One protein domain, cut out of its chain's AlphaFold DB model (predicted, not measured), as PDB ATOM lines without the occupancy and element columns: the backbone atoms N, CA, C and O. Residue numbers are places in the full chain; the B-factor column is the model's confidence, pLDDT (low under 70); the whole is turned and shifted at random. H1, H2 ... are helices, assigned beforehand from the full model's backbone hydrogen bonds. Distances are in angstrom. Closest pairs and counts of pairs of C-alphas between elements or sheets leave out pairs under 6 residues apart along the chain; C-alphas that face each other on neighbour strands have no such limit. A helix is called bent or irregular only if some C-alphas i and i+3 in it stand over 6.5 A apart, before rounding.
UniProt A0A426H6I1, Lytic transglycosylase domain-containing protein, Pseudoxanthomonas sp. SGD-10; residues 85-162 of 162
ATOM      1  N   THR A  85     -22.790  18.445  20.936       87.06
ATOM      2  CA  THR A  85     -21.533  18.072  20.266       87.06
ATOM      3  C   THR A  85     -20.411  17.636  21.211       87.06
ATOM      4  O   THR A  85     -19.311  17.349  20.749       87.06
ATOM      5  N   HIS A  86     -20.659  17.498  22.520       90.06
ATOM      6  CA  HIS A  86     -19.610  17.149  23.492       90.06
ATOM      7  C   HIS A  86     -18.838  15.867  23.116       90.06
ATOM      8  O   HIS A  86     -17.611  15.845  23.175       90.06
ATOM      9  N   LYS A  87     -19.533  14.814  22.648       89.81
ATOM     10  CA  LYS A  87     -18.881  13.570  22.191       89.81
ATOM     11  C   LYS A  87     -18.049  13.778  20.926       89.81
ATOM     12  O   LYS A  87     -17.036  13.105  20.758       89.81
ATOM     13  N   LEU A  88     -18.470  14.686  20.044       91.81
ATOM     14  CA  LEU A  88     -17.718  15.030  18.837       91.81
ATOM     15  C   LEU A  88     -16.412  15.719  19.210       91.81
ATOM     16  O   LEU A  88     -15.366  15.299  18.732       91.81
ATOM     17  N   HIS A  89     -16.459  16.696  20.118       92.56
ATOM     18  CA  HIS A  89     -15.262  17.387  20.600       92.56
ATOM     19  C   HIS A  89     -14.281  16.424  21.279       92.56
ATOM     20  O   HIS A  89     -13.095  16.445  20.969       92.56
ATOM     21  N   GLN A  90     -14.770  15.512  22.128       93.88
ATOM     22  CA  GLN A  90     -13.924  14.491  22.763       93.88
ATOM     23  C   GLN A  90     -13.232  13.577  21.741       93.88
ATOM     24  O   GLN A  90     -12.061  13.235  21.893       93.88
ATOM     25  N   ARG A  91     -13.939  13.166  20.681       94.31
ATOM     26  CA  ARG A  91     -13.336  12.356  19.615       94.31
ATOM     27  C   ARG A  91     -12.359  13.175  18.777       94.31
ATOM     28  O   ARG A  91     -11.268  12.686  18.509       94.31
ATOM     29  N   ALA A  92     -12.710  14.403  18.414       94.81
ATOM     30  CA  ALA A  92     -11.826  15.305  17.684       94.81
ATOM     31  C   ALA A  92     -10.502  15.504  18.436       94.81
ATOM     32  O   ALA A  92      -9.444  15.292  17.857       94.81
ATOM     33  N   GLN A  93     -10.554  15.736  19.752       95.31
ATOM     34  CA  GLN A  93      -9.370  15.847  20.612       95.31
ATOM     35  C   GLN A  93      -8.455  14.609  20.554       95.31
ATOM     36  O   GLN A  93      -7.245  14.723  20.722       95.31
ATOM     37  N   LYS A  94      -9.011  13.420  20.291       94.50
ATOM     38  CA  LYS A  94      -8.239  12.181  20.123       94.50
ATOM     39  C   LYS A  94      -7.603  12.052  18.735       94.50
ATOM     40  O   LYS A  94      -6.513  11.495  18.628       94.50
ATOM     41  N   TYR A  95      -8.296  12.478  17.678       95.62
ATOM     42  CA  TYR A  95      -7.882  12.223  16.293       95.62
ATOM     43  C   TYR A  95      -7.121  13.374  15.645       95.62
ATOM     44  O   TYR A  95      -6.243  13.107  14.832       95.62
ATOM     45  N   PHE A  96      -7.406  14.622  16.010       96.44
ATOM     46  CA  PHE A  96      -6.713  15.795  15.476       96.44
ATOM     47  C   PHE A  96      -5.190  15.712  15.654       96.44
ATOM     48  O   PHE A  96      -4.510  15.787  14.634       96.44
ATOM     49  N   PRO A  97      -4.638  15.351  16.834       96.38
ATOM     50  CA  PRO A  97      -3.186  15.208  16.992       96.38
ATOM     51  C   PRO A  97      -2.549  14.099  16.138       96.38
ATOM     52  O   PRO A  97      -1.332  14.035  16.027       96.38
ATOM     53  N   ILE A  98      -3.352  13.182  15.585       95.12
ATOM     54  CA  ILE A  98      -2.890  12.133  14.666       95.12
ATOM     55  C   ILE A  98      -2.979  12.633  13.220       95.12
ATOM     56  O   ILE A  98      -2.074  12.390  12.435       95.12
ATOM     57  N   ILE A  99      -4.075  13.305  12.864       95.88
ATOM     58  CA  ILE A  99      -4.388  13.702  11.487       95.88
ATOM     59  C   ILE A  99      -3.615  14.954  11.072       95.88
ATOM     60  O   ILE A  99      -3.056  14.974   9.984       95.88
ATOM     61  N   GLU A 100      -3.565  15.981  11.920       96.56
ATOM     62  CA  GLU A 100      -2.899  17.260  11.638       96.56
ATOM     63  C   GLU A 100      -1.436  17.103  11.179       96.56
ATOM     64  O   GLU A 100      -1.110  17.638  10.118       96.56
ATOM     65  N   PRO A 101      -0.560  16.332  11.865       96.69
ATOM     66  CA  PRO A 101       0.813  16.150  11.394       96.69
ATOM     67  C   PRO A 101       0.894  15.398  10.059       96.69
ATOM     68  O   PRO A 101       1.750  15.723   9.244       96.69
ATOM     69  N   ILE A 102      -0.011  14.445   9.804       94.94
ATOM     70  CA  ILE A 102      -0.074  13.731   8.520       94.94
ATOM     71  C   ILE A 102      -0.470  14.708   7.410       94.94
ATOM     72  O   ILE A 102       0.185  14.769   6.379       94.94
ATOM     73  N   LEU A 103      -1.514  15.518   7.609       95.88
ATOM     74  CA  LEU A 103      -1.922  16.513   6.611       95.88
ATOM     75  C   LEU A 103      -0.776  17.483   6.297       95.88
ATOM     76  O   LEU A 103      -0.497  17.725   5.124       95.88
ATOM     77  N   ALA A 104      -0.072  17.958   7.328       96.88
ATOM     78  CA  ALA A 104       1.084  18.830   7.171       96.88
ATOM     79  C   ALA A 104       2.226  18.162   6.382       96.88
ATOM     80  O   ALA A 104       2.789  18.793   5.489       96.88
ATOM     81  N   GLU A 105       2.533  16.891   6.656       96.69
ATOM     82  CA  GLU A 105       3.557  16.114   5.937       96.69
ATOM     83  C   GLU A 105       3.274  16.032   4.428       96.69
ATOM     84  O   GLU A 105       4.188  16.158   3.615       96.69
ATOM     85  N   TYR A 106       2.002  15.885   4.048       95.31
ATOM     86  CA  TYR A 106       1.576  15.800   2.647       95.31
ATOM     87  C   TYR A 106       1.187  17.156   2.028       95.31
ATOM     88  O   TYR A 106       0.730  17.190   0.884       95.31
ATOM     89  N   GLY A 107       1.345  18.274   2.748       96.19
ATOM     90  CA  GLY A 107       0.960  19.608   2.268       96.19
ATOM     91  C   GLY A 107      -0.547  19.780   2.036       96.19
ATOM     92  O   GLY A 107      -0.959  20.603   1.219       96.19
ATOM     93  N   ILE A 108      -1.377  18.991   2.723       96.06
ATOM     94  CA  ILE A 108      -2.837  19.055   2.634       96.06
ATOM     95  C   ILE A 108      -3.344  20.112   3.629       96.06
ATOM     96  O   ILE A 108      -2.906  20.110   4.781       96.06
ATOM     97  N   PRO A 109      -4.285  20.997   3.239       97.44
ATOM     98  CA  PRO A 109      -4.860  21.974   4.156       97.44
ATOM     99  C   PRO A 109      -5.454  21.324   5.408       97.44
ATOM    100  O   PRO A 109      -6.164  20.320   5.334       97.44
ATOM    101  N   GLU A 110      -5.200  21.934   6.563       96.31
ATOM    102  CA  GLU A 110      -5.579  21.392   7.871       96.31
ATOM    103  C   GLU A 110      -7.093  21.155   8.005       96.31
ATOM    104  O   GLU A 110      -7.516  20.205   8.663       96.31
ATOM    105  N   ASP A 111      -7.914  21.943   7.303       96.56
ATOM    106  CA  ASP A 111      -9.377  21.826   7.269       96.56
ATOM    107  C   ASP A 111      -9.878  20.427   6.867       96.56
ATOM    108  O   ASP A 111     -10.970  20.007   7.266       96.56
ATOM    109  N   PHE A 112      -9.071  19.642   6.143       96.50
ATOM    110  CA  PHE A 112      -9.404  18.257   5.798       96.50
ATOM    111  C   PHE A 112      -9.595  17.361   7.031       96.50
ATOM    112  O   PHE A 112     -10.286  16.341   6.942       96.50
ATOM    113  N   LYS A 113      -9.093  17.757   8.210       95.81
ATOM    114  CA  LYS A 113      -9.351  17.059   9.481       95.81
ATOM    115  C   LYS A 113     -10.836  16.996   9.850       95.81
ATOM    116  O   LYS A 113     -11.233  16.125  10.627       95.81
ATOM    117  N   TYR A 114     -11.671  17.875   9.289       96.00
ATOM    118  CA  TYR A 114     -13.117  17.894   9.528       96.00
ATOM    119  C   TYR A 114     -13.911  16.928   8.634       96.00
ATOM    120  O   TYR A 114     -15.051  16.608   8.968       96.00
ATOM    121  N   ILE A 115     -13.334  16.389   7.554       95.50
ATOM    122  CA  ILE A 115     -13.993  15.365   6.721       95.50
ATOM    123  C   ILE A 115     -14.423  14.142   7.552       95.50
ATOM    124  O   ILE A 115     -15.613  13.823   7.568       95.50
ATOM    125  N   PRO A 116     -13.537  13.477   8.320       95.56
ATOM    126  CA  PRO A 116     -13.918  12.300   9.104       95.56
ATOM    127  C   PRO A 116     -14.914  12.612  10.233       95.56
ATOM    128  O   PRO A 116     -15.645  11.721  10.682       95.56
ATOM    129  N   LEU A 117     -14.987  13.873  10.677       94.25
ATOM    130  CA  LEU A 117     -16.024  14.339  11.597       94.25
ATOM    131  C   LEU A 117     -17.408  14.310  10.929       94.25
ATOM    132  O   LEU A 117     -18.356  13.831  11.548       94.25
ATOM    133  N   VAL A 118     -17.517  14.765   9.677       93.25
ATOM    134  CA  VAL A 118     -18.774  14.756   8.909       93.25
ATOM    135  C   VAL A 118     -19.164  13.343   8.464       93.25
ATOM    136  O   VAL A 118     -20.337  12.987   8.542       93.25
ATOM    137  N   GLU A 119     -18.196  12.531   8.041       94.81
ATOM    138  CA  GLU A 119     -18.450  11.199   7.475       94.81
ATOM    139  C   GLU A 119     -18.875  10.165   8.523       94.81
ATOM    140  O   GLU A 119     -19.802   9.380   8.317       94.81
ATOM    141  N   THR A 120     -18.186  10.132   9.665       94.44
ATOM    142  CA  THR A 120     -18.388   9.072  10.665       94.44
ATOM    143  C   THR A 120     -18.456   9.567  12.093       94.44
ATOM    144  O   THR A 120     -18.606   8.745  13.001       94.44
ATOM    145  N   GLU A 121     -18.297  10.871  12.331       94.44
ATOM    146  CA  GLU A 121     -18.043  11.406  13.668       94.44
ATOM    147  C   GLU A 121     -16.845  10.705  14.339       94.44
ATOM    148  O   GLU A 121     -16.875  10.428  15.546       94.44
ATOM    149  N   PHE A 122     -15.827  10.351  13.543       95.12
ATOM    150  CA  PHE A 122     -14.649   9.569  13.936       95.12
ATOM    151  C   PHE A 122     -14.917   8.148  14.471       95.12
ATOM    152  O   PHE A 122     -14.120   7.585  15.240       95.12
ATOM    153  N   ARG A 123     -16.045   7.537  14.104       92.38
ATOM    154  CA  ARG A 123     -16.363   6.155  14.486       92.38
ATOM    155  C   ARG A 123     -15.640   5.165  13.570       92.38
ATOM    156  O   ARG A 123     -15.826   5.173  12.358       92.38
ATOM    157  N   GLN A 124     -14.843   4.284  14.168       90.69
ATOM    158  CA  GLN A 124     -14.145   3.215  13.446       90.69
ATOM    159  C   GLN A 124     -15.077   2.041  13.126       90.69
ATOM    160  O   GLN A 124     -16.098   1.851  13.789       90.69
ATOM    161  N   GLY A 125     -14.709   1.247  12.116       89.94
ATOM    162  CA  GLY A 125     -15.431   0.031  11.732       89.94
ATOM    163  C   GLY A 125     -16.784   0.276  11.059       89.94
ATOM    164  O   GLY A 125     -17.532  -0.673  10.836       89.94
ATOM    165  N   LEU A 126     -17.125   1.530  10.742       92.69
ATOM    166  CA  LEU A 126     -18.346   1.840  10.008       92.69
ATOM    167  C   LEU A 126     -18.190   1.483   8.536       92.69
ATOM    168  O   LEU A 126     -17.233   1.913   7.894       92.69
ATOM    169  N   VAL A 127     -19.174   0.752   8.012       95.69
ATOM    170  CA  VAL A 127     -19.297   0.426   6.594       95.69
ATOM    171  C   VAL A 127     -20.647   0.928   6.090       95.69
ATOM    172  O   VAL A 127     -21.686   0.597   6.663       95.69
ATOM    173  N   SER A 128     -20.646   1.747   5.040       96.06
ATOM    174  CA  SER A 128     -21.878   2.227   4.418       96.06
ATOM    175  C   SER A 128     -22.570   1.115   3.620       96.06
ATOM    176  O   SER A 128     -21.913   0.163   3.192       96.06
ATOM    177  N   PRO A 129     -23.871   1.249   3.303       96.00
ATOM    178  CA  PRO A 129     -24.572   0.296   2.436       96.00
ATOM    179  C   PRO A 129     -23.929   0.126   1.051       96.00
ATOM    180  O   PRO A 129     -24.123  -0.892   0.397       96.00
ATOM    181  N   LYS A 130     -23.160   1.126   0.599       96.12
ATOM    182  CA  LYS A 130     -22.429   1.109  -0.676       96.12
ATOM    183  C   LYS A 130     -20.996   0.575  -0.541       96.12
ATOM    184  O   LYS A 130     -20.285   0.488  -1.537       96.12
ATOM    185  N   GLY A 131     -20.563   0.223   0.670       95.12
ATOM    186  CA  GLY A 131     -19.259  -0.379   0.943       95.12
ATOM    187  C   GLY A 131     -18.135   0.603   1.281       95.12
ATOM    188  O   GLY A 131     -16.987   0.168   1.397       95.12
ATOM    189  N   ALA A 132     -18.423   1.896   1.452       97.06
ATOM    190  CA  ALA A 132     -17.459   2.862   1.986       97.06
ATOM    191  C   ALA A 132     -17.097   2.497   3.433       97.06
ATOM    192  O   ALA A 132     -17.994   2.109   4.173       97.06
ATOM    193  N   ALA A 133     -15.826   2.576   3.837       96.31
ATOM    194  CA  ALA A 133     -15.417   2.154   5.180       96.31
ATOM    195  C   ALA A 133     -14.367   3.057   5.831       96.31
ATOM    196  O   ALA A 133     -13.690   3.837   5.156       96.31
ATOM    197  N   GLY A 134     -14.221   2.899   7.148       94.56
ATOM    198  CA  GLY A 134     -13.286   3.667   7.964       94.56
ATOM    199  C   GLY A 134     -13.792   5.065   8.297       94.56
ATOM    200  O   GLY A 134     -14.868   5.472   7.855       94.56
ATOM    201  N   ILE A 135     -12.998   5.818   9.067       95.12
ATOM    202  CA  ILE A 135     -13.394   7.165   9.513       95.12
ATOM    203  C   ILE A 135     -13.543   8.155   8.350       95.12
ATOM    204  O   ILE A 135     -14.316   9.099   8.453       95.12
ATOM    205  N   TRP A 136     -12.829   7.895   7.252       94.75
ATOM    206  CA  TRP A 136     -12.819   8.686   6.021       94.75
ATOM    207  C   TRP A 136     -13.873   8.241   4.998       94.75
ATOM    208  O   TRP A 136     -14.025   8.893   3.974       94.75
ATOM    209  N   GLN A 137     -14.556   7.111   5.232       96.75
ATOM    210  CA  GLN A 137     -15.513   6.513   4.287       96.75
ATOM    211  C   GLN A 137     -14.943   6.311   2.868       96.75
ATOM    212  O   GLN A 137     -15.581   6.604   1.859       96.75
ATOM    213  N   PHE A 138     -13.751   5.716   2.758       95.75
ATOM    214  CA  PHE A 138     -13.192   5.371   1.450       95.75
ATOM    215  C   PHE A 138     -13.922   4.191   0.808       95.75
ATOM    216  O   PHE A 138     -14.134   3.143   1.430       95.75
ATOM    217  N   MET A 139     -14.222   4.310  -0.486       97.56
ATOM    218  CA  MET A 139     -14.670   3.182  -1.301       97.56
ATOM    219  C   MET A 139     -13.540   2.155  -1.462       97.56
ATOM    220  O   MET A 139     -12.372   2.532  -1.568       97.56
ATOM    221  N   PRO A 140     -13.851   0.850  -1.525       96.69
ATOM    222  CA  PRO A 140     -12.831  -0.196  -1.539       96.69
ATOM    223  C   PRO A 140     -11.971  -0.141  -2.807       96.69
ATOM    224  O   PRO A 140     -10.777  -0.413  -2.753       96.69
ATOM    225  N   GLN A 141     -12.559   0.238  -3.947       96.88
ATOM    226  CA  GLN A 141     -11.825   0.428  -5.200       96.88
ATOM    227  C   GLN A 141     -10.843   1.601  -5.107       96.88
ATOM    228  O   GLN A 141      -9.674   1.424  -5.430       96.88
ATOM    229  N   THR A 142     -11.304   2.752  -4.613       96.31
ATOM    230  CA  THR A 142     -10.484   3.956  -4.412       96.31
ATOM    231  C   THR A 142      -9.348   3.709  -3.419       96.31
ATOM    232  O   THR A 142      -8.210   4.083  -3.666       96.31
ATOM    233  N   ALA A 143      -9.624   3.017  -2.315       95.44
ATOM    234  CA  ALA A 143      -8.596   2.655  -1.344       95.44
ATOM    235  C   ALA A 143      -7.483   1.808  -1.981       95.44
ATOM    236  O   ALA A 143      -6.305   2.115  -1.820       95.44
ATOM    237  N   ARG A 144      -7.850   0.794  -2.776       96.38
ATOM    238  CA  ARG A 144      -6.877  -0.042  -3.493       96.38
ATOM    239  C   ARG A 144      -6.067   0.735  -4.527       96.38
ATOM    240  O   ARG A 144      -4.881   0.463  -4.662       96.38
ATOM    241  N   SER A 145      -6.665   1.696  -5.239       96.94
ATOM    242  CA  SER A 145      -5.903   2.535  -6.179       96.94
ATOM    243  C   SER A 145      -4.880   3.429  -5.479       96.94
ATOM    244  O   SER A 145      -3.861   3.746  -6.079       96.94
ATOM    245  N   TYR A 146      -5.116   3.784  -4.212       93.69
ATOM    246  CA  TYR A 146      -4.151   4.488  -3.360       93.69
ATOM    247  C   TYR A 146      -3.194   3.547  -2.602       93.69
ATOM    248  O   TYR A 146      -2.465   3.992  -1.724       93.69
ATOM    249  N   GLY A 147      -3.176   2.250  -2.930       94.31
ATOM    250  CA  GLY A 147      -2.232   1.283  -2.362       94.31
ATOM    251  C   GLY A 147      -2.674   0.611  -1.058       94.31
ATOM    252  O   GLY A 147      -1.924  -0.206  -0.528       94.31
ATOM    253  N   LEU A 148      -3.886   0.881  -0.559       94.56
ATOM    254  CA  LEU A 148      -4.408   0.236   0.650       94.56
ATOM    255  C   LEU A 148      -4.841  -1.212   0.380       94.56
ATOM    256  O   LEU A 148      -5.521  -1.522  -0.607       94.56
ATOM    257  N   LYS A 149      -4.535  -2.108   1.319       95.94
ATOM    258  CA  LYS A 149      -5.001  -3.496   1.319       95.94
ATOM    259  C   LYS A 149      -6.435  -3.562   1.825       95.94
ATOM    260  O   LYS A 149      -6.727  -3.279   2.985       95.94
ATOM    261  N   VAL A 150      -7.328  -3.995   0.939       95.94
ATOM    262  CA  VAL A 150      -8.747  -4.209   1.237       95.94
ATOM    263  C   VAL A 150      -9.157  -5.593   0.746       95.94
ATOM    264  O   VAL A 150      -9.368  -5.798  -0.453       95.94
ATOM    265  N   ASN A 151      -9.247  -6.548   1.669       93.62
ATOM    266  CA  ASN A 151      -9.667  -7.930   1.443       93.62
ATOM    267  C   ASN A 151     -10.416  -8.485   2.674       93.62
ATOM    268  O   ASN A 151     -10.590  -7.795   3.672       93.62
ATOM    269  N   ALA A 152     -10.863  -9.742   2.612       91.56
ATOM    270  CA  ALA A 152     -11.669 -10.356   3.674       91.56
ATOM    271  C   ALA A 152     -10.956 -10.482   5.038       91.56
ATOM    272  O   ALA A 152     -11.624 -10.651   6.053       91.56
ATOM    273  N   LYS A 153      -9.617 -10.435   5.071       93.25
ATOM    274  CA  LYS A 153      -8.812 -10.561   6.297       93.25
ATOM    275  C   LYS A 153      -8.318  -9.211   6.816       93.25
ATOM    276  O   LYS A 153      -8.214  -9.033   8.022       93.25
ATOM    277  N   ILE A 154      -7.965  -8.300   5.910       93.25
ATOM    278  CA  ILE A 154      -7.339  -7.011   6.217       93.25
ATOM    279  C   ILE A 154      -8.064  -5.915   5.437       93.25
ATOM    280  O   ILE A 154      -8.155  -5.984   4.211       93.25
ATOM    281  N   ASP A 155      -8.526  -4.892   6.154       94.81
ATOM    282  CA  ASP A 155      -9.087  -3.670   5.579       94.81
ATOM    283  C   ASP A 155      -8.412  -2.441   6.197       94.81
ATOM    284  O   ASP A 155      -8.833  -1.926   7.238       94.81
ATOM    285  N   GLU A 156      -7.347  -1.980   5.538       95.19
ATOM    286  CA  GLU A 156      -6.514  -0.855   5.980       95.19
ATOM    287  C   GLU A 156      -7.274   0.480   5.991       95.19
ATOM    288  O   GLU A 156      -6.834   1.418   6.647       95.19
ATOM    289  N   ARG A 157      -8.474   0.567   5.392       94.94
ATOM    290  CA  ARG A 157      -9.334   1.762   5.501       94.94
ATOM    291  C   ARG A 157      -9.758   2.056   6.940       94.94
ATOM    292  O   ARG A 157     -10.081   3.195   7.268       94.94
ATOM    293  N   ASN A 158      -9.795   1.036   7.798       93.00
ATOM    294  CA  ASN A 158     -10.126   1.195   9.213       93.00
ATOM    295  C   ASN A 158      -8.925   1.609  10.065       93.00
ATOM    296  O   ASN A 158      -9.108   1.917  11.245       93.00
ATOM    297  N   ASN A 159      -7.723   1.619   9.490       91.12
ATOM    298  CA  ASN A 159      -6.528   1.996  10.207       91.12
ATOM    299  C   ASN A 159      -6.241   3.492  10.037       91.12
ATOM    300  O   ASN A 159      -6.089   3.991   8.927       91.12
ATOM    301  N   VAL A 160      -6.196   4.216  11.154       84.00
ATOM    302  CA  VAL A 160      -5.923   5.666  11.172       84.00
ATOM    303  C   VAL A 160      -4.435   5.953  11.386       84.00
ATOM    304  O   VAL A 160      -3.973   7.048  11.090       84.00
ATOM    305  N   ARG A 161      -3.684   4.980  11.909       78.50
ATOM    306  CA  ARG A 161      -2.237   5.062  12.109       78.50
ATOM    307  C   ARG A 161      -1.611   3.987  11.238       78.50
ATOM    308  O   ARG A 161      -1.840   2.823  11.532       78.50
ATOM    309  N   LEU A 162      -0.904   4.367  10.176       56.47
ATOM    310  CA  LEU A 162      -0.200   3.412   9.311       56.47
ATOM    311  C   LEU A 162       0.550   2.352  10.133       56.47
ATOM    312  O   LEU A 162       1.242   2.744  11.102       56.47
TER     313      LEU A 162
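AT A GLANCE: This is residues 85 to 162 of the 162 residues of the protein "Lytic transglycosylase domain-containing protein" of Pseudoxanthomonas sp. SGD-10 (UniProt A0A426H6I1). A bent helix, H1, with H2 folded back across its second arm makes one side of the domain; the short helix H3 sits apart on the other, among long loops. The printed part has 78 residues, with three named helices in the order H1, H2, H3 and no named strand. It is all helix by class, though helices hold 37 of the 78 residues, and compact, with a radius of gyration of the C-alphas of 12.6 A and spans of 33 by 28 by 18 A.

IN THESE COORDINATES: H1, residues 86 to 105, begins at C-alpha 86 (-19.610, 17.149, 23.492). By its hydrogen bonds it was assigned as one helix, but it is bent: C-alphas 94 and 97 are 6.7 A apart. Its arms are H1a, residues 86 to 94, 12.9 A, and H1b, residues 97 to 105, 13.0 A. H2, residues 110 to 120, 18.0 A, is irregular, but only just: C-alphas 113 and 116 are 6.6 A apart. H3, residues 140 to 145, 8.8 A, ends at C-alpha 145 (-5.903, 2.535, -6.179).

HOW THE PARTS SIT: H1b and H2 touch, opposite ways at a steep tilt of 49 degrees; their closest C-alphas, Glu 100 and Glu 110, are 6.2 A apart. H3 is apart from H1a, H1b and H2. Every O i to N i+4 pair is within hydrogen-bond range in H1a and H3, but 3 of 5 in H1b and 3 of 7 in H2, where 5 of 8 O i to N i+3 pairs are.

THE WHOLE: The farthest C-alphas, His 86 and Ser 145, are 35.8 A apart. The printed part has no cut; the link from H2 to H3 is long, 19 residues. Residue 162 is under pLDDT 70.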